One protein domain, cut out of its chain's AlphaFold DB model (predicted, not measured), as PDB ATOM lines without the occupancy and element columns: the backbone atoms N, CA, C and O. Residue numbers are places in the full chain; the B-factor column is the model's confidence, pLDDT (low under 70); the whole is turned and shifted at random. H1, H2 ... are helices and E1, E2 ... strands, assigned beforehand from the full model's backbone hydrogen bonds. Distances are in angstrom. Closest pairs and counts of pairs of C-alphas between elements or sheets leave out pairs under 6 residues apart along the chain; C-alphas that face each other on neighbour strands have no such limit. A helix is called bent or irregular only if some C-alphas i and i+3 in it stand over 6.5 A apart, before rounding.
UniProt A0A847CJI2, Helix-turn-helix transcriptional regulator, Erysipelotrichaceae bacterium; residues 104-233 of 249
ATOM      1  N   ILE A 104     167.531 159.793 248.724       95.19
ATOM      2  CA  ILE A 104     166.340 160.082 249.524       95.19
ATOM      3  C   ILE A 104     165.963 161.545 249.329       95.19
ATOM      4  O   ILE A 104     166.787 162.437 249.531       95.19
ATOM      5  N   GLU A 105     164.701 161.787 249.007       96.00
ATOM      6  CA  GLU A 105     164.109 163.115 248.913       96.00
ATOM      7  C   GLU A 105     163.012 163.233 249.966       96.00
ATOM      8  O   GLU A 105     161.971 162.580 249.889       96.00
ATOM      9  N   SER A 106     163.250 164.047 250.993       95.38
ATOM     10  CA  SER A 106     162.296 164.173 252.091       95.38
ATOM     11  C   SER A 106     161.017 164.876 251.630       95.38
ATOM     12  O   SER A 106     161.058 165.850 250.872       95.38
ATOM     13  N   ALA A 107     159.871 164.435 252.158       94.50
ATOM     14  CA  ALA A 107     158.582 165.094 251.918       94.50
ATOM     15  C   ALA A 107     158.633 166.595 252.224       94.50
ATOM     16  O   ALA A 107     158.029 167.416 251.542       94.50
ATOM     17  N   ASP A 108     159.366 166.946 253.270       93.12
ATOM     18  CA  ASP A 108     159.544 168.307 253.737       93.12
ATOM     19  C   ASP A 108     160.298 169.188 252.722       93.12
ATOM     20  O   ASP A 108     159.860 170.304 252.443       93.12
ATOM     21  N   SER A 109     161.369 168.668 252.111       93.75
ATOM     22  CA  SER A 109     162.105 169.364 251.047       93.75
ATOM     23  C   SER A 109     161.261 169.500 249.781       93.75
ATOM     24  O   SER A 109     161.219 170.568 249.175       93.75
ATOM     25  N   LEU A 110     160.559 168.434 249.393       95.25
ATOM     26  CA  LEU A 110     159.747 168.404 248.177       95.25
ATOM     27  C   LEU A 110     158.503 169.304 248.269       95.25
ATOM     28  O   LEU A 110     158.189 170.020 247.324       95.25
ATOM     29  N   ASN A 111     157.810 169.324 249.411       93.94
ATOM     30  CA  ASN A 111     156.608 170.146 249.599       93.94
ATOM     31  C   ASN A 111     156.906 171.646 249.785       93.94
ATOM     32  O   ASN A 111     155.983 172.454 249.697       93.94
ATOM     33  N   ARG A 112     158.155 172.027 250.088       92.00
ATOM     34  CA  ARG A 112     158.575 173.427 250.286       92.00
ATOM     35  C   ARG A 112     159.350 174.004 249.106       92.00
ATOM     36  O   ARG A 112     160.000 175.037 249.251       92.00
ATOM     37  N   GLN A 113     159.310 173.334 247.959       91.88
ATOM     38  CA  GLN A 113     159.910 173.874 246.750       91.88
ATOM     39  C   GLN A 113     159.211 175.169 246.339       91.88
ATOM     40  O   GLN A 113     157.987 175.267 246.317       91.88
ATOM     41  N   GLU A 114     160.026 176.147 245.971       91.44
ATOM     42  CA  GLU A 114     159.589 177.417 245.409       91.44
ATOM     43  C   GLU A 114     160.093 177.498 243.967       91.44
ATOM     44  O   GLU A 114     161.182 176.993 243.670       91.44
ATOM     45  N   PRO A 115     159.341 178.125 243.049       91.44
ATOM     46  CA  PRO A 115     159.822 178.286 241.690       91.44
ATOM     47  C   PRO A 115     161.023 179.240 241.680       91.44
ATOM     48  O   PRO A 115     161.122 180.190 242.466       91.44
ATOM     49  N   ALA A 116     161.928 179.041 240.728       88.81
ATOM     50  CA  ALA A 116     162.966 180.018 240.450       88.81
ATOM     51  C   ALA A 116     162.347 181.353 239.984       88.81
ATOM     52  O   ALA A 116     161.179 181.441 239.608       88.81
ATOM     53  N   LYS A 117     163.147 182.428 239.955       85.94
ATOM     54  CA  LYS A 117     162.669 183.785 239.597       85.94
ATOM     55  C   LYS A 117     162.009 183.883 238.214       85.94
ATOM     56  O   LYS A 117     161.248 184.810 237.967       85.94
ATOM     57  N   ASN A 118     162.345 182.973 237.307       85.38
ATOM     58  CA  ASN A 118     161.781 182.850 235.960       85.38
ATOM     59  C   ASN A 118     160.542 181.928 235.905       85.38
ATOM     60  O   ASN A 118     160.039 181.679 234.814       85.38
ATOM     61  N   GLY A 119     160.078 181.406 237.044       80.31
ATOM     62  CA  GLY A 119     158.973 180.455 237.145       80.31
ATOM     63  C   GLY A 119     159.357 178.990 236.926       80.31
ATOM     64  O   GLY A 119     158.471 178.142 236.981       80.31
ATOM     65  N   SER A 120     160.632 178.661 236.669       87.38
ATOM     66  CA  SER A 120     161.039 177.266 236.453       87.38
ATOM     67  C   SER A 120     161.094 176.484 237.762       87.38
ATOM     68  O   SER A 120     161.558 177.002 238.778       87.38
ATOM     69  N   VAL A 121     160.684 175.223 237.708       92.44
ATOM     70  CA  VAL A 121     160.785 174.263 238.810       92.44
ATOM     71  C   VAL A 121     161.983 173.348 238.559       92.44
ATOM     72  O   VAL A 121     162.249 172.987 237.416       92.44
ATOM     73  N   GLU A 122     162.738 173.030 239.611       89.25
ATOM     74  CA  GLU A 122     163.964 172.227 239.506       89.25
ATOM     75  C   GLU A 122     163.670 170.729 239.371       89.25
ATOM     76  O   GLU A 122     164.281 170.049 238.547       89.25
ATOM     77  N   HIS A 123     162.726 170.209 240.158       94.75
ATOM     78  CA  HIS A 123     162.422 168.784 240.167       94.75
ATOM     79  C   HIS A 123     161.584 168.388 238.933       94.75
ATOM     80  O   HIS A 123     160.527 168.980 238.710       94.75
ATOM     81  N   PRO A 124     161.969 167.345 238.168       95.06
ATOM     82  CA  PRO A 124     161.358 167.034 236.868       95.06
ATOM     83  C   PRO A 124     159.884 166.618 236.937       95.06
ATOM     84  O   PRO A 124     159.144 166.819 235.987       95.06
ATOM     85  N   LEU A 125     159.448 166.046 238.062       96.56
ATOM     86  CA  LEU A 125     158.048 165.641 238.267       96.56
ATOM     87  C   LEU A 125     157.134 166.742 238.831       96.56
ATOM     88  O   LEU A 125     155.974 166.467 239.152       96.56
ATOM     89  N   PHE A 126     157.651 167.956 239.038       96.12
ATOM     90  CA  PHE A 126     156.906 169.049 239.661       96.12
ATOM     91  C   PHE A 126     156.695 170.187 238.669       96.12
ATOM     92  O   PHE A 126     157.561 170.513 237.860       96.12
ATOM     93  N   SER A 127     155.541 170.835 238.778       93.56
ATOM     94  CA  SER A 127     155.192 172.019 238.004       93.56
ATOM     95  C   SER A 127     154.646 173.115 238.913       93.56
ATOM     96  O   SER A 127     154.180 172.868 240.028       93.56
ATOM     97  N   TYR A 128     154.758 174.363 238.459       93.50
ATOM     98  CA  TYR A 128     154.171 175.505 239.149       93.50
ATOM     99  C   TYR A 128     152.737 175.699 238.661       93.50
ATOM    100  O   TYR A 128     152.517 176.134 237.531       93.50
ATOM    101  N   GLU A 129     151.769 175.375 239.514       91.00
ATOM    102  CA  GLU A 129     150.351 175.340 239.159       91.00
ATOM    103  C   GLU A 129     149.542 176.343 239.965       91.00
ATOM    104  O   GLU A 129     149.854 176.655 241.115       91.00
ATOM    105  N   THR A 130     148.443 176.808 239.371       88.31
ATOM    106  CA  THR A 130     147.425 177.596 240.063       88.31
ATOM    107  C   THR A 130     146.187 176.744 240.300       88.31
ATOM    108  O   THR A 130     145.540 176.293 239.355       88.31
ATOM    109  N   LEU A 131     145.828 176.544 241.564       85.00
ATOM    110  CA  LEU A 131     144.765 175.633 241.979       85.00
ATOM    111  C   LEU A 131     143.863 176.258 243.042       85.00
ATOM    112  O   LEU A 131     144.201 177.264 243.660       85.00
ATOM    113  N   PHE A 132     142.683 175.672 243.224       81.44
ATOM    114  CA  PHE A 132     141.698 176.135 244.197       81.44
ATOM    115  C   PHE A 132     141.742 175.251 245.441       81.44
ATOM    116  O   PHE A 132     141.296 174.103 245.409       81.44
ATOM    117  N   GLU A 133     142.239 175.792 246.546       76.75
ATOM    118  CA  GLU A 133     142.245 175.128 247.848       76.75
ATOM    119  C   GLU A 133     141.035 175.547 248.671       76.75
ATOM    120  O   GLU A 133     140.646 176.709 248.688       76.75
ATOM    121  N   LYS A 134     140.406 174.594 249.363       68.81
ATOM    122  CA  LYS A 134     139.327 174.922 250.299       68.81
ATOM    123  C   LYS A 134     139.928 175.561 251.547       68.81
ATOM    124  O   LYS A 134     140.752 174.936 252.206       68.81
ATOM    125  N   SER A 135     139.489 176.776 251.862       64.69
ATOM    126  CA  SER A 135     139.841 177.464 253.103       64.69
ATOM    127  C   SER A 135     139.098 176.848 254.291       64.69
ATOM    128  O   SER A 135     137.960 176.389 254.155       64.69
ATOM    129  N   GLU A 136     139.722 176.880 255.470       63.88
ATOM    130  CA  GLU A 136     139.123 176.422 256.730       63.88
ATOM    131  C   GLU A 136     137.893 177.247 257.155       63.88
ATOM    132  O   GLU A 136     137.082 176.770 257.946       63.88
ATOM    133  N   ILE A 137     137.740 178.475 256.641       61.50
ATOM    134  CA  ILE A 137     136.791 179.478 257.164       61.50
ATOM    135  C   ILE A 137     135.578 179.709 256.229       61.50
ATOM    136  O   ILE A 137     134.690 180.471 256.580       61.50
ATOM    137  N   GLU A 138     135.476 178.965 255.119       59.94
ATOM    138  CA  GLU A 138     134.502 179.047 254.000       59.94
ATOM    139  C   GLU A 138     135.096 179.643 252.713       59.94
ATOM    140  O   GLU A 138     135.730 180.693 252.705       59.94
ATOM    141  N   GLY A 139     134.826 178.967 251.589       66.31
ATOM    142  CA  GLY A 139     135.271 179.359 250.249       66.31
ATOM    143  C   GLY A 139     136.483 178.576 249.740       66.31
ATOM    144  O   GLY A 139     137.150 177.853 250.480       66.31
ATOM    145  N   SER A 140     136.736 178.678 248.436       71.88
ATOM    146  CA  SER A 140     137.964 178.191 247.810       71.88
ATOM    147  C   SER A 140     138.872 179.370 247.489       71.88
ATOM    148  O   SER A 140     138.434 180.301 246.812       71.88
ATOM    149  N   GLU A 141     140.116 179.322 247.941       81.19
ATOM    150  CA  GLU A 141     141.144 180.304 247.629       81.19
ATOM    151  C   GLU A 141     141.994 179.817 246.456       81.19
ATOM    152  O   GLU A 141     142.292 178.629 246.332       81.19
ATOM    153  N   GLN A 142     142.354 180.739 245.567       84.56
ATOM    154  CA  GLN A 142     143.255 180.450 244.464       84.56
ATOM    155  C   GLN A 142     144.696 180.567 244.961       84.56
ATOM    156  O   GLN A 142     145.151 181.656 245.302       84.56
ATOM    157  N   VAL A 143     145.415 179.451 244.972       86.62
ATOM    158  CA  VAL A 143     146.798 179.357 245.440       86.62
ATOM    159  C   VAL A 143     147.677 178.943 244.267       86.62
ATOM    160  O   VAL A 143     147.328 178.036 243.512       86.62
ATOM    161  N   SER A 144     148.806 179.629 244.089       89.50
ATOM    162  CA  SER A 144     149.837 179.223 243.130       89.50
ATOM    163  C   SER A 144     151.030 178.659 243.880       89.50
ATOM    164  O   SER A 144     151.545 179.325 244.776       89.50
ATOM    165  N   LYS A 145     151.438 177.436 243.548       90.69
ATOM    166  CA  LYS A 145     152.527 176.739 244.239       90.69
ATOM    167  C   LYS A 145     153.129 175.643 243.366       90.69
ATOM    168  O   LYS A 145     152.519 175.198 242.395       90.69
ATOM    169  N   VAL A 146     154.328 175.207 243.734       94.06
ATOM    170  CA  VAL A 146     154.988 174.056 243.115       94.06
ATOM    171  C   VAL A 146     154.330 172.775 243.626       94.06
ATOM    172  O   VAL A 146     154.202 172.577 244.834       94.06
ATOM    173  N   VAL A 147     153.871 171.917 242.716       93.69
ATOM    174  CA  VAL A 147     153.207 170.646 243.036       93.69
ATOM    175  C   VAL A 147     153.687 169.533 242.124       93.69
ATOM    176  O   VAL A 147     153.980 169.757 240.953       93.69
ATOM    177  N   MET A 148     153.719 168.311 242.649       94.88
ATOM    178  CA  MET A 148     153.894 167.128 241.817       94.88
ATOM    179  C   MET A 148     152.614 166.863 241.019       94.88
ATOM    180  O   MET A 148     151.522 166.793 241.591       94.88
ATOM    181  N   MET A 149     152.753 166.630 239.717       93.50
ATOM    182  CA  MET A 149     151.637 166.251 238.850       93.50
ATOM    183  C   MET A 149     151.447 164.735 238.846       93.50
ATOM    184  O   MET A 149     151.837 164.043 237.911       93.50
ATOM    185  N   SER A 150     150.845 164.203 239.912       95.12
ATOM    186  CA  SER A 150     150.641 162.754 240.027       95.12
ATOM    187  C   SER A 150     149.573 162.221 239.076       95.12
ATOM    188  O   SER A 150     148.613 162.912 238.715       95.12
ATOM    189  N   LYS A 151     149.676 160.934 238.741       95.81
ATOM    190  CA  LYS A 151     148.666 160.245 237.933       95.81
ATOM    191  C   LYS A 151     147.385 160.023 238.738       95.81
ATOM    192  O   LYS A 151     146.286 160.107 238.189       95.81
ATOM    193  N   SER A 152     147.531 159.769 240.036       93.56
ATOM    194  CA  SER A 152     146.448 159.434 240.962       93.56
ATOM    195  C   SER A 152     145.637 160.639 241.431       93.56
ATOM    196  O   SER A 152     144.436 160.502 241.683       93.56
ATOM    197  N   PHE A 153     146.277 161.800 241.604       92.94
ATOM    198  CA  PHE A 153     145.681 162.976 242.254       92.94
ATOM    199  C   PHE A 153     145.828 164.283 241.456       92.94
ATOM    200  O   PHE A 153     145.215 165.290 241.827       92.94
ATOM    201  N   GLY A 154     146.574 164.285 240.345       92.31
ATOM    202  CA  GLY A 154     146.815 165.477 239.528       92.31
ATOM    203  C   GLY A 154     147.526 166.572 240.323       92.31
ATOM    204  O   GLY A 154     148.418 166.289 241.115       92.31
ATOM    205  N   CYS A 155     147.092 167.824 240.178       89.81
ATOM    206  CA  CYS A 155     147.643 168.952 240.941       89.81
ATOM    207  C   CYS A 155     147.252 168.955 242.433       89.81
ATOM    208  O   CYS A 155     147.829 169.699 243.219       89.81
ATOM    209  N   ASN A 156     146.308 168.104 242.861       89.81
ATOM    210  CA  ASN A 156     145.920 167.961 244.271       89.81
ATOM    211  C   ASN A 156     146.792 166.923 244.989       89.81
ATOM    212  O   ASN A 156     146.291 166.101 245.758       89.81
ATOM    213  N   THR A 157     148.088 166.920 244.693       93.38
ATOM    214  CA  THR A 157     149.056 165.982 245.262       93.38
ATOM    215  C   THR A 157     149.768 166.624 246.441       93.38
ATOM    216  O   THR A 157     150.143 167.794 246.401       93.38
ATOM    217  N   TYR A 158     149.967 165.842 247.492       93.19
ATOM    218  CA  TYR A 158     150.821 166.163 248.623       93.19
ATOM    219  C   TYR A 158     151.857 165.053 248.792       93.19
ATOM    220  O   TYR A 158     151.514 163.879 248.653       93.19
ATOM    221  N   ILE A 159     153.107 165.399 249.100       95.75
ATOM    222  CA  ILE A 159     154.138 164.392 249.367       95.75
ATOM    223  C   ILE A 159     154.012 163.935 250.820       95.75
ATOM    224  O   ILE A 159     154.179 164.732 251.741       95.75
ATOM    225  N   SER A 160     153.683 162.661 251.037       93.44
ATOM    226  CA  SER A 160     153.292 162.132 252.355       93.44
ATOM    227  C   SER A 160     154.441 161.540 253.161       93.44
ATOM    228  O   SER A 160     154.283 161.282 254.353       93.44
ATOM    229  N   GLY A 161     155.577 161.279 252.524       92.62
ATOM    230  CA  GLY A 161     156.751 160.695 253.158       92.62
ATOM    231  C   GLY A 161     157.963 160.751 252.240       92.62
ATOM    232  O   GLY A 161     157.908 161.367 251.175       92.62
ATOM    233  N   ASP A 162     159.048 160.115 252.668       94.81
ATOM    234  CA  ASP A 162     160.279 160.079 251.883       94.81
ATOM    235  C   ASP A 162     160.026 159.490 250.493       94.81
ATOM    236  O   ASP A 162     159.365 158.462 250.332       94.81
ATOM    237  N   CYS A 163     160.538 160.182 249.488       97.81
ATOM    238  CA  CYS A 163     160.579 159.731 248.112       97.81
ATOM    239  C   CYS A 163     162.000 159.280 247.790       97.81
ATOM    240  O   CYS A 163     162.956 159.623 248.492       97.81
ATOM    241  N   PHE A 164     162.136 158.479 246.743       97.62
ATOM    242  CA  PHE A 164     163.416 157.889 246.388       97.62
ATOM    243  C   PHE A 164     163.684 158.047 244.907       97.62
ATOM    244  O   PHE A 164     162.772 157.882 244.102       97.62
ATOM    245  N   ASN A 165     164.936 158.282 244.536       97.19
ATOM    246  CA  ASN A 165     165.334 158.234 243.138       97.19
ATOM    247  C   ASN A 165     166.622 157.440 242.930       97.19
ATOM    248  O   ASN A 165     167.439 157.283 243.839       97.19
ATOM    249  N   LEU A 166     166.764 156.884 241.731       95.44
ATOM    250  CA  LEU A 166     167.908 156.070 241.343       95.44
ATOM    251  C   LEU A 166     168.221 156.285 239.862       95.44
ATOM    252  O   LEU A 166     167.339 156.196 239.008       95.44
ATOM    253  N   ASN A 167     169.496 156.504 239.539       93.44
ATOM    254  CA  ASN A 167     169.954 156.478 238.153       93.44
ATOM    255  C   ASN A 167     169.983 155.028 237.643       93.44
ATOM    256  O   ASN A 167     170.633 154.156 238.229       93.44
ATOM    257  N   VAL A 168     169.257 154.759 236.560       88.75
ATOM    258  CA  VAL A 168     169.127 153.416 235.986       88.75
ATOM    259  C   VAL A 168     170.216 153.179 234.939       88.75
ATOM    260  O   VAL A 168     171.009 152.238 235.080       88.75
ATOM    261  N   ALA A 169     170.223 154.007 233.888       88.94
ATOM    262  CA  ALA A 169     171.179 154.003 232.779       88.94
ATOM    263  C   ALA A 169     170.992 155.253 231.901       88.94
ATOM    264  O   ALA A 169     169.870 155.725 231.763       88.94
ATOM    265  N   ASN A 170     172.053 155.716 231.227       86.75
ATOM    266  CA  ASN A 170     172.004 156.806 230.237       86.75
ATOM    267  C   ASN A 170     171.300 158.078 230.740       86.75
ATOM    268  O   ASN A 170     170.489 158.633 230.017       86.75
ATOM    269  N   ASP A 171     171.555 158.510 231.974       90.38
ATOM    270  CA  ASP A 171     170.871 159.650 232.616       90.38
ATOM    271  C   ASP A 171     169.363 159.457 232.881       90.38
ATOM    272  O   ASP A 171     168.709 160.373 233.383       90.38
ATOM    273  N   ALA A 172     168.815 158.260 232.633       95.38
ATOM    274  CA  ALA A 172     167.463 157.903 233.043       95.38
ATOM    275  C   ALA A 172     167.410 157.767 234.562       95.38
ATOM    276  O   ALA A 172     168.155 156.974 235.155       95.38
ATOM    277  N   VAL A 173     166.480 158.475 235.187       97.12
ATOM    278  CA  VAL A 173     166.240 158.412 236.627       97.12
ATOM    279  C   VAL A 173     164.861 157.821 236.871       97.12
ATOM    280  O   VAL A 173     163.867 158.273 236.302       97.12
ATOM    281  N   ILE A 174     164.799 156.798 237.720       97.50
ATOM    282  CA  ILE A 174     163.537 156.306 238.265       97.50
ATOM    283  C   ILE A 174     163.249 157.044 239.567       97.50
ATOM    284  O   ILE A 174     164.137 157.190 240.404       97.50
ATOM    285  N   TYR A 175     162.011 157.482 239.730       98.25
ATOM    286  CA  TYR A 175     161.500 158.134 240.925       98.25
ATOM    287  C   TYR A 175     160.416 157.266 241.542       98.25
ATOM    288  O   TYR A 175     159.539 156.749 240.849       98.25
ATOM    289  N   PHE A 176     160.468 157.136 242.858       97.88
ATOM    290  CA  PHE A 176     159.495 156.440 243.669       97.88
ATOM    291  C   PHE A 176     158.871 157.437 244.637       97.88
ATOM    292  O   PHE A 176     159.476 157.827 245.637       97.88
ATOM    293  N   MET A 177     157.651 157.850 244.321       98.12
ATOM    294  CA  MET A 177     156.971 158.946 244.993       98.12
ATOM    295  C   MET A 177     155.936 158.403 245.971       98.12
ATOM    296  O   MET A 177     155.069 157.620 245.580       98.12
ATOM    297  N   ASN A 178     156.007 158.826 247.233       97.19
ATOM    298  CA  ASN A 178     155.019 158.507 248.262       97.19
ATOM    299  C   ASN A 178     154.106 159.708 248.493       97.19
ATOM    300  O   ASN A 178     154.518 160.729 249.049       97.19
ATOM    301  N   ILE A 179     152.864 159.584 248.044       96.12
ATOM    302  CA  ILE A 179     151.968 160.718 247.870       96.12
ATOM    303  C   ILE A 179     150.592 160.470 248.478       96.12
ATOM    304  O   ILE A 179     150.129 159.338 248.627       96.12
ATOM    305  N   SER A 180     149.892 161.556 248.765       93.94
ATOM    306  CA  SER A 180     148.496 161.557 249.171       93.94
ATOM    307  C   SER A 180     147.742 162.655 248.461       93.94
ATOM    308  O   SER A 180     148.309 163.607 247.922       93.94
ATOM    309  N   LYS A 181     146.423 162.543 248.498       90.75
ATOM    310  CA  LYS A 181     145.553 163.633 248.085       90.75
ATOM    311  C   LYS A 181     145.701 164.806 249.053       90.75
ATOM    312  O   LYS A 181     145.635 164.618 250.267       90.75
ATOM    313  N   SER A 182     145.885 166.012 248.529       82.81
ATOM    314  CA  SER A 182     145.852 167.236 249.327       82.81
ATOM    315  C   SER A 182     144.408 167.565 249.755       82.81
ATOM    316  O   SER A 182     143.438 167.265 249.050       82.81
ATOM    317  N   GLY A 183     144.243 168.161 250.941       72.94
ATOM    318  CA  GLY A 183     142.940 168.549 251.502       72.94
ATOM    319  C   GLY A 183     142.306 167.523 252.458       72.94
ATOM    320  O   GLY A 183     142.966 166.632 252.979       72.94
ATOM    321  N   HIS A 184     141.000 167.659 252.727       56.03
ATOM    322  CA  HIS A 184     140.317 166.983 253.850       56.03
ATOM    323  C   HIS A 184     140.198 165.446 253.768       56.03
ATOM    324  O   HIS A 184     139.876 164.819 254.774       56.03
ATOM    325  N   ASN A 185     140.473 164.818 252.620       56.84
ATOM    326  CA  ASN A 185     140.508 163.353 252.492       56.84
ATOM    327  C   ASN A 185     141.951 162.834 252.605       56.84
ATOM    328  O   ASN A 185     142.496 162.250 251.672       56.84
ATOM    329  N   ILE A 186     142.541 163.024 253.787       64.12
ATOM    330  CA  ILE A 186     143.942 162.688 254.114       64.12
ATOM    331  C   ILE A 186     144.218 161.168 254.023       64.12
ATOM    332  O   ILE A 186     145.361 160.730 253.988       64.12
ATOM    333  N   ASN A 187     143.172 160.340 253.933       74.75
ATOM    334  CA  ASN A 187     143.302 158.881 253.921       74.75
ATOM    335  C   ASN A 187     143.573 158.280 252.530       74.75
ATOM    336  O   ASN A 187     143.815 157.078 252.432       74.75
ATOM    337  N   GLU A 188     143.510 159.070 251.454       88.25
ATOM    338  CA  GLU A 188     143.879 158.583 250.122       88.25
ATOM    339  C   GLU A 188     145.387 158.748 249.902       88.25
ATOM    340  O   GLU A 188     145.856 159.859 249.661       88.25
ATOM    341  N   SER A 189     146.127 157.638 249.940       92.75
ATOM    342  CA  SER A 189     147.551 157.584 249.593       92.75
ATOM    343  C   SER A 189     147.788 156.743 248.342       92.75
ATOM    344  O   SER A 189     146.976 155.884 247.989       92.75
ATOM    345  N   ALA A 190     148.888 157.023 247.657       95.50
ATOM    346  CA  ALA A 190     149.392 156.244 246.544       95.50
ATOM    347  C   ALA A 190     150.921 156.249 246.576       95.50
ATOM    348  O   ALA A 190     151.557 157.165 247.097       95.50
ATOM    349  N   LYS A 191     151.504 155.214 245.992       97.38
ATOM    350  CA  LYS A 191     152.919 155.166 245.665       97.38
ATOM    351  C   LYS A 191     153.030 155.035 244.162       97.38
ATOM    352  O   LYS A 191     152.428 154.125 243.591       97.38
ATOM    353  N   GLU A 192     153.753 155.951 243.540       97.75
ATOM    354  CA  GLU A 192     153.892 156.010 242.088       97.75
ATOM    355  C   GLU A 192     155.350 155.857 241.686       97.75
ATOM    356  O   GLU A 192     156.239 156.460 242.290       97.75
ATOM    357  N   ILE A 193     155.574 155.063 240.645       97.94
ATOM    358  CA  ILE A 193     156.863 154.942 239.986       97.94
ATOM    359  C   ILE A 193     156.808 155.760 238.701       97.94
ATOM    360  O   ILE A 193     155.941 155.548 237.850       97.94
ATOM    361  N   TRP A 194     157.765 156.665 238.564       98.00
ATOM    362  CA  TRP A 194     157.944 157.523 237.401       98.00
ATOM    363  C   TRP A 194     159.342 157.324 236.837       98.00
ATOM    364  O   TRP A 194     160.282 157.042 237.577       98.00
ATOM    365  N   MET A 195     159.492 157.483 235.531       97.38
ATOM    366  CA  MET A 195     160.795 157.535 234.882       97.38
ATOM    367  C   MET A 195     160.964 158.898 234.237       97.38
ATOM    368  O   MET A 195     160.026 159.417 233.646       97.38
ATOM    369  N   TYR A 196     162.153 159.468 234.349       97.12
ATOM    370  CA  TYR A 196     162.503 160.722 233.703       97.12
ATOM    371  C   TYR A 196     163.807 160.559 232.938       97.12
ATOM    372  O   TYR A 196     164.769 159.980 233.444       97.12
ATOM    373  N   GLN A 197     163.835 161.113 231.735       95.94
ATOM    374  CA  GLN A 197     165.012 161.191 230.885       95.94
ATOM    375  C   GLN A 197     165.082 162.612 230.310       95.94
ATOM    376  O   GLN A 197     164.109 163.028 229.682       95.94
ATOM    377  N   PRO A 198     166.205 163.343 230.421       92.56
ATOM    378  CA  PRO A 198     166.283 164.745 229.993       92.56
ATOM    379  C   PRO A 198     165.819 165.031 228.556       92.56
ATOM    380  O   PRO A 198     165.223 166.071 228.294       92.56
ATOM    381  N   GLU A 199     166.069 164.109 227.623       91.69
ATOM    382  CA  GLU A 199     165.705 164.267 226.207       91.69
ATOM    383  C   GLU A 199     164.277 163.805 225.867       91.69
ATOM    384  O   GLU A 199     163.772 164.137 224.796       91.69
ATOM    385  N   ILE A 200     163.633 163.028 226.745       93.19
ATOM    386  CA  ILE A 200     162.311 162.420 226.496       93.19
ATOM    387  C   ILE A 200     161.229 163.082 227.359       93.19
ATOM    388  O   ILE A 200     160.115 163.279 226.884       93.19
ATOM    389  N   GLY A 201     161.567 163.460 228.591       93.81
ATOM    390  CA  GLY A 201     160.637 163.928 229.614       93.81
ATOM    391  C   GLY A 201     160.324 162.848 230.647       93.81
ATOM    392  O   GLY A 201     161.060 161.868 230.802       93.81
ATOM    393  N   GLU A 202     159.246 163.069 231.387       95.38
ATOM    394  CA  GLU A 202     158.707 162.179 232.403       95.38
ATOM    395  C   GLU A 202     157.623 161.240 231.854       95.38
ATOM    396  O   GLU A 202     156.778 161.632 231.054       95.38
ATOM    397  N   GLU A 203     157.616 159.997 232.328       96.12
ATOM    398  CA  GLU A 203     156.602 158.993 232.010       96.12
ATOM    399  C   GLU A 203     156.163 158.279 233.293       96.12
ATOM    400  O   GLU A 203     156.980 157.852 234.117       96.12
ATOM    401  N   PHE A 204     154.850 158.128 233.451       96.31
ATOM    402  CA  PHE A 204     154.271 157.335 234.527       96.31
ATOM    403  C   PHE A 204     154.427 155.844 234.214       96.31
ATOM    404  O   PHE A 204     153.978 155.376 233.170       96.31
ATOM    405  N   ILE A 205     155.006 155.080 235.140       95.56
ATOM    406  CA  ILE A 205     155.262 153.650 234.936       95.56
ATOM    407  C   ILE A 205     154.146 152.797 235.537       95.56
ATOM    408  O   ILE A 205     153.522 152.003 234.835       95.56
ATOM    409  N   CYS A 206     153.904 152.927 236.842       95.31
ATOM    410  CA  CYS A 206     152.842 152.210 237.549       95.31
ATOM    411  C   CYS A 206     152.610 152.783 238.952       95.31
ATOM    412  O   CYS A 206     153.422 153.551 239.477       95.31
ATOM    413  N   SER A 207     151.503 152.384 239.583       96.06
ATOM    414  CA  SER A 207     151.194 152.736 240.968       96.06
ATOM    415  C   SER A 207     150.686 151.548 241.782       96.06
ATOM    416  O   SER A 207     150.277 150.520 241.240       96.06
ATOM    417  N   ASN A 208     150.648 151.716 243.104       94.25
ATOM    418  CA  ASN A 208     149.962 150.793 244.012       94.25
ATOM    419  C   ASN A 208     148.432 151.011 244.086       94.25
ATOM    420  O   ASN A 208     147.760 150.313 244.845       94.25
ATOM    421  N   LYS A 209     147.885 151.987 243.346       90.44
ATOM    422  CA  LYS A 209     146.453 152.330 243.345       90.44
ATOM    423  C   LYS A 209     145.696 151.681 242.185       90.44
ATOM    424  O   LYS A 209     144.481 151.502 242.269       90.44
ATOM    425  N   ASP A 210     146.403 151.323 241.117       81.62
ATOM    426  CA  ASP A 210     145.820 150.655 239.958       81.62
ATOM    427  C   ASP A 210     145.348 149.239 240.319       81.62
ATOM    428  O   ASP A 210     145.940 148.559 241.154       81.62
ATOM    429  N   SER A 211     144.319 148.725 239.637       76.69
ATOM    430  CA  SER A 211     143.879 147.322 239.783       76.69
ATOM    431  C   SER A 211     144.840 146.314 239.132       76.69
ATOM    432  O   SER A 211     144.457 145.176 238.856       76.69
ATOM    433  N   SER A 212     146.061 146.750 238.824       83.12
ATOM    434  CA  SER A 212     147.096 145.959 238.175       83.12
ATOM    435  C   SER A 212     147.779 145.037 239.188       83.12
ATOM    436  O   SER A 212     148.010 145.443 240.330       83.12
ATOM    437  N   PRO A 213     148.208 143.827 238.786       79.62
ATOM    438  CA  PRO A 213     149.077 142.991 239.613       79.62
ATOM    439  C   PRO A 213     150.386 143.675 240.032       79.62
ATOM    440  O   PRO A 213     150.971 143.308 241.052       79.62
ATOM    441  N   LEU A 214     150.816 144.707 239.297       89.06
ATOM    442  CA  LEU A 214     151.971 145.529 239.657       89.06
ATOM    443  C   LEU A 214     151.783 146.262 240.990       89.06
ATOM    444  O   LEU A 214     152.772 146.552 241.656       89.06
ATOM    445  N   ALA A 215     150.547 146.518 241.426       91.44
ATOM    446  CA  ALA A 215     150.286 147.317 242.619       91.44
ATOM    447  C   ALA A 215     150.933 146.737 243.887       91.44
ATOM    448  O   ALA A 215     151.520 147.470 244.686       91.44
ATOM    449  N   LEU A 216     150.891 145.410 244.045       88.75
ATOM    450  CA  LEU A 216     151.552 144.723 245.159       88.75
ATOM    451  C   LEU A 216     153.078 144.780 245.044       88.75
ATOM    452  O   LEU A 216     153.761 144.896 246.060       88.75
ATOM    453  N   MET A 217     153.612 144.729 243.821       91.75
ATOM    454  CA  MET A 217     155.051 144.839 243.576       91.75
ATOM    455  C   MET A 217     155.569 146.237 243.911       91.75
ATOM    456  O   MET A 217     156.633 146.358 244.508       91.75
ATOM    457  N   VAL A 218     154.807 147.280 243.569       95.50
ATOM    458  CA  VAL A 218     155.108 148.673 243.923       95.50
ATOM    459  C   VAL A 218     155.131 148.827 245.445       95.50
ATOM    460  O   VAL A 218     156.108 149.319 246.006       95.50
ATOM    461  N   GLU A 219     154.097 148.353 246.142       94.44
ATOM    462  CA  GLU A 219     154.038 148.445 247.606       94.44
ATOM    463  C   GLU A 219     155.213 147.721 248.285       94.44
ATOM    464  O   GLU A 219     155.855 148.266 249.187       94.44
ATOM    465  N   ASP A 220     155.524 146.504 247.832       93.75
ATOM    466  CA  ASP A 220     156.620 145.706 248.379       93.75
ATOM    467  C   ASP A 220     157.992 146.322 248.085       93.75
ATOM    468  O   ASP A 220     158.822 146.435 248.990       93.75
ATOM    469  N   LEU A 221     158.225 146.775 246.851       95.50
ATOM    470  CA  LEU A 221     159.480 147.418 246.469       95.50
ATOM    471  C   LEU A 221     159.720 148.689 247.288       95.50
ATOM    472  O   LEU A 221     160.817 148.858 247.813       95.50
ATOM    473  N   TYR A 222     158.707 149.540 247.466       96.56
ATOM    474  CA  TYR A 222     158.843 150.736 248.300       96.56
ATOM    475  C   TYR A 222     159.228 150.379 249.736       96.56
ATOM    476  O   TYR A 222     160.155 150.959 250.298       96.56
ATOM    477  N   ARG A 223     158.551 149.392 250.338       96.00
ATOM    478  CA  ARG A 223     158.886 148.918 251.687       96.00
ATOM    479  C   ARG A 223     160.332 148.436 251.762       96.00
ATOM    480  O   ARG A 223     161.026 148.758 252.720       96.00
ATOM    481  N   ILE A 224     160.790 147.685 250.766       95.56
ATOM    482  CA  ILE A 224     162.172 147.202 250.696       95.56
ATOM    483  C   ILE A 224     163.149 148.373 250.608       95.56
ATOM    484  O   ILE A 224     164.123 148.379 251.352       95.56
ATOM    485  N   ILE A 225     162.882 149.376 249.770       95.94
ATOM    486  CA  ILE A 225     163.728 150.571 249.658       95.94
ATOM    487  C   ILE A 225     163.810 151.301 251.003       95.94
ATOM    488  O   ILE A 225     164.913 151.596 251.455       95.94
ATOM    489  N   VAL A 226     162.676 151.513 251.679       94.94
ATOM    490  CA  VAL A 226     162.620 152.149 253.009       94.94
ATOM    491  C   VAL A 226     163.398 151.359 254.060       94.94
ATOM    492  O   VAL A 226     164.056 151.948 254.911       94.94
ATOM    493  N   GLU A 227     163.319 150.030 254.060       94.00
ATOM    494  CA  GLU A 227     164.096 149.226 255.006       94.00
ATOM    495  C   GLU A 227     165.592 149.266 254.681       94.00
ATOM    496  O   GLU A 227     166.410 149.405 255.588       94.00
ATOM    497  N   GLN A 228     165.957 149.195 253.399       92.00
ATOM    498  CA  GLN A 228     167.354 149.222 252.965       92.00
ATOM    499  C   GLN A 228     168.004 150.602 253.131       92.00
ATOM    500  O   GLN A 228     169.210 150.681 253.345       92.00
ATOM    501  N   SER A 229     167.238 151.693 253.073       89.94
ATOM    502  CA  SER A 229     167.752 153.057 253.255       89.94
ATOM    503  C   SER A 229     168.129 153.388 254.704       89.94
ATOM    504  O   SER A 229     168.822 154.372 254.946       89.94
ATOM    505  N   LYS A 230     167.719 152.560 255.676       90.12
ATOM    506  CA  LYS A 230     168.098 152.712 257.092       90.12
ATOM    507  C   LYS A 230     169.545 152.306 257.373       90.12
ATOM    508  O   LYS A 230     170.080 152.676 258.419       90.12
ATOM    509  N   TYR A 231     170.154 151.514 256.494       88.19
ATOM    510  CA  TYR A 231     171.535 151.070 256.650       88.19
ATOM    511  C   TYR A 231     172.494 152.078 255.999       88.19
ATOM    512  O   TYR A 231     172.148 152.664 254.973       88.19
ATOM    513  N   PRO A 232     173.695 152.296 256.567       83.75
ATOM    514  CA  PRO A 232     174.700 153.143 255.936       83.75
ATOM    515  C   PRO A 232     175.064 152.615 254.549       83.75
ATOM    516  O   PRO A 232     175.392 151.439 254.408       83.75
ATOM    517  N   LYS A 233     175.051 153.504 253.555       83.12
ATOM    518  CA  LYS A 233     175.490 153.219 252.188       83.12
ATOM    519  C   LYS A 233     176.659 154.124 251.845       83.12
ATOM    520  O   LYS A 233     176.651 155.303 252.200       83.12
TER     521      LYS A 233
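AT A GLANCE: This is residues 104 to 233 of the 249 residues of the protein "Helix-turn-helix transcriptional regulator" of Erysipelotrichaceae bacterium (UniProt A0A847CJI2). A strongly twisted sheet, E3 to E7, has the helix H2 crossing one face, and beyond E3 a long, bent hairpin of E1 and E2 reaches away like an arm. The printed part has 130 residues, with two named helices and seven named strands in the order H1, E1 to E7, H2; the class is mixed, helices and strands. E4 to E7 form a meander, each strand the antiparallel neighbour of the one before. The whole is compact, with a radius of gyration of the C-alphas of 15.4 A and spans of 45 by 35 by 30 A.

HOW THE PARTS SIT: Look first at E5, residues 172 to 181, which bends by 52 degrees at residue 178. On one side of it lie E4, residues 163 to 169, with N 166 and O 174 3.0 A apart, and E3, residues 157 to 159, with N 158 and O 180 2.8 A apart. On the other side lies E6, residues 189 to 197, with N 175 and O 194 2.8 A apart; its other neighbour is E7, residues 201 to 207, with N 195 and O 203 2.9 A apart. H2, residues 214 to 228, runs across the strands, its height over the sheet 9.5 A; its closest C-alphas with E7 are Ala 215 and Ser 207, 5.7 A apart. H1, residues 107 to 111, stands at the sheet's level; its closest C-alphas with E3 are Ala 107 and Ile 159, 5.2 A apart. In the antiparallel hairpin of E1, residues 126 to 134, and E2, residues 140 to 148, N 131 and O 143 are 2.9 A apart; E1 bends by 68 degrees at residue 129. The closest C-alphas of E2 and E3 are Met 148 and Thr 157, 6.0 A apart. In H1 and H2 every O i to N i+4 pair is within hydrogen-bond range.

IN THESE COORDINATES: Find C-alpha 172 at (167.463, 157.903, 233.043); from there E5 runs 27.2 A. H2 runs 20.7 A to C-alpha 228 at (167.354, 149.222, 252.965). E6 measures 25.8 A and E1 21.4 A.

THE WHOLE: The two C-alphas farthest apart, Ile 137 and Asn 170, are 49.8 A apart. The printed part has no cut; the link from H1 to E1 is long. Residues 134 to 139 and 184 to 186 have pLDDT under 70.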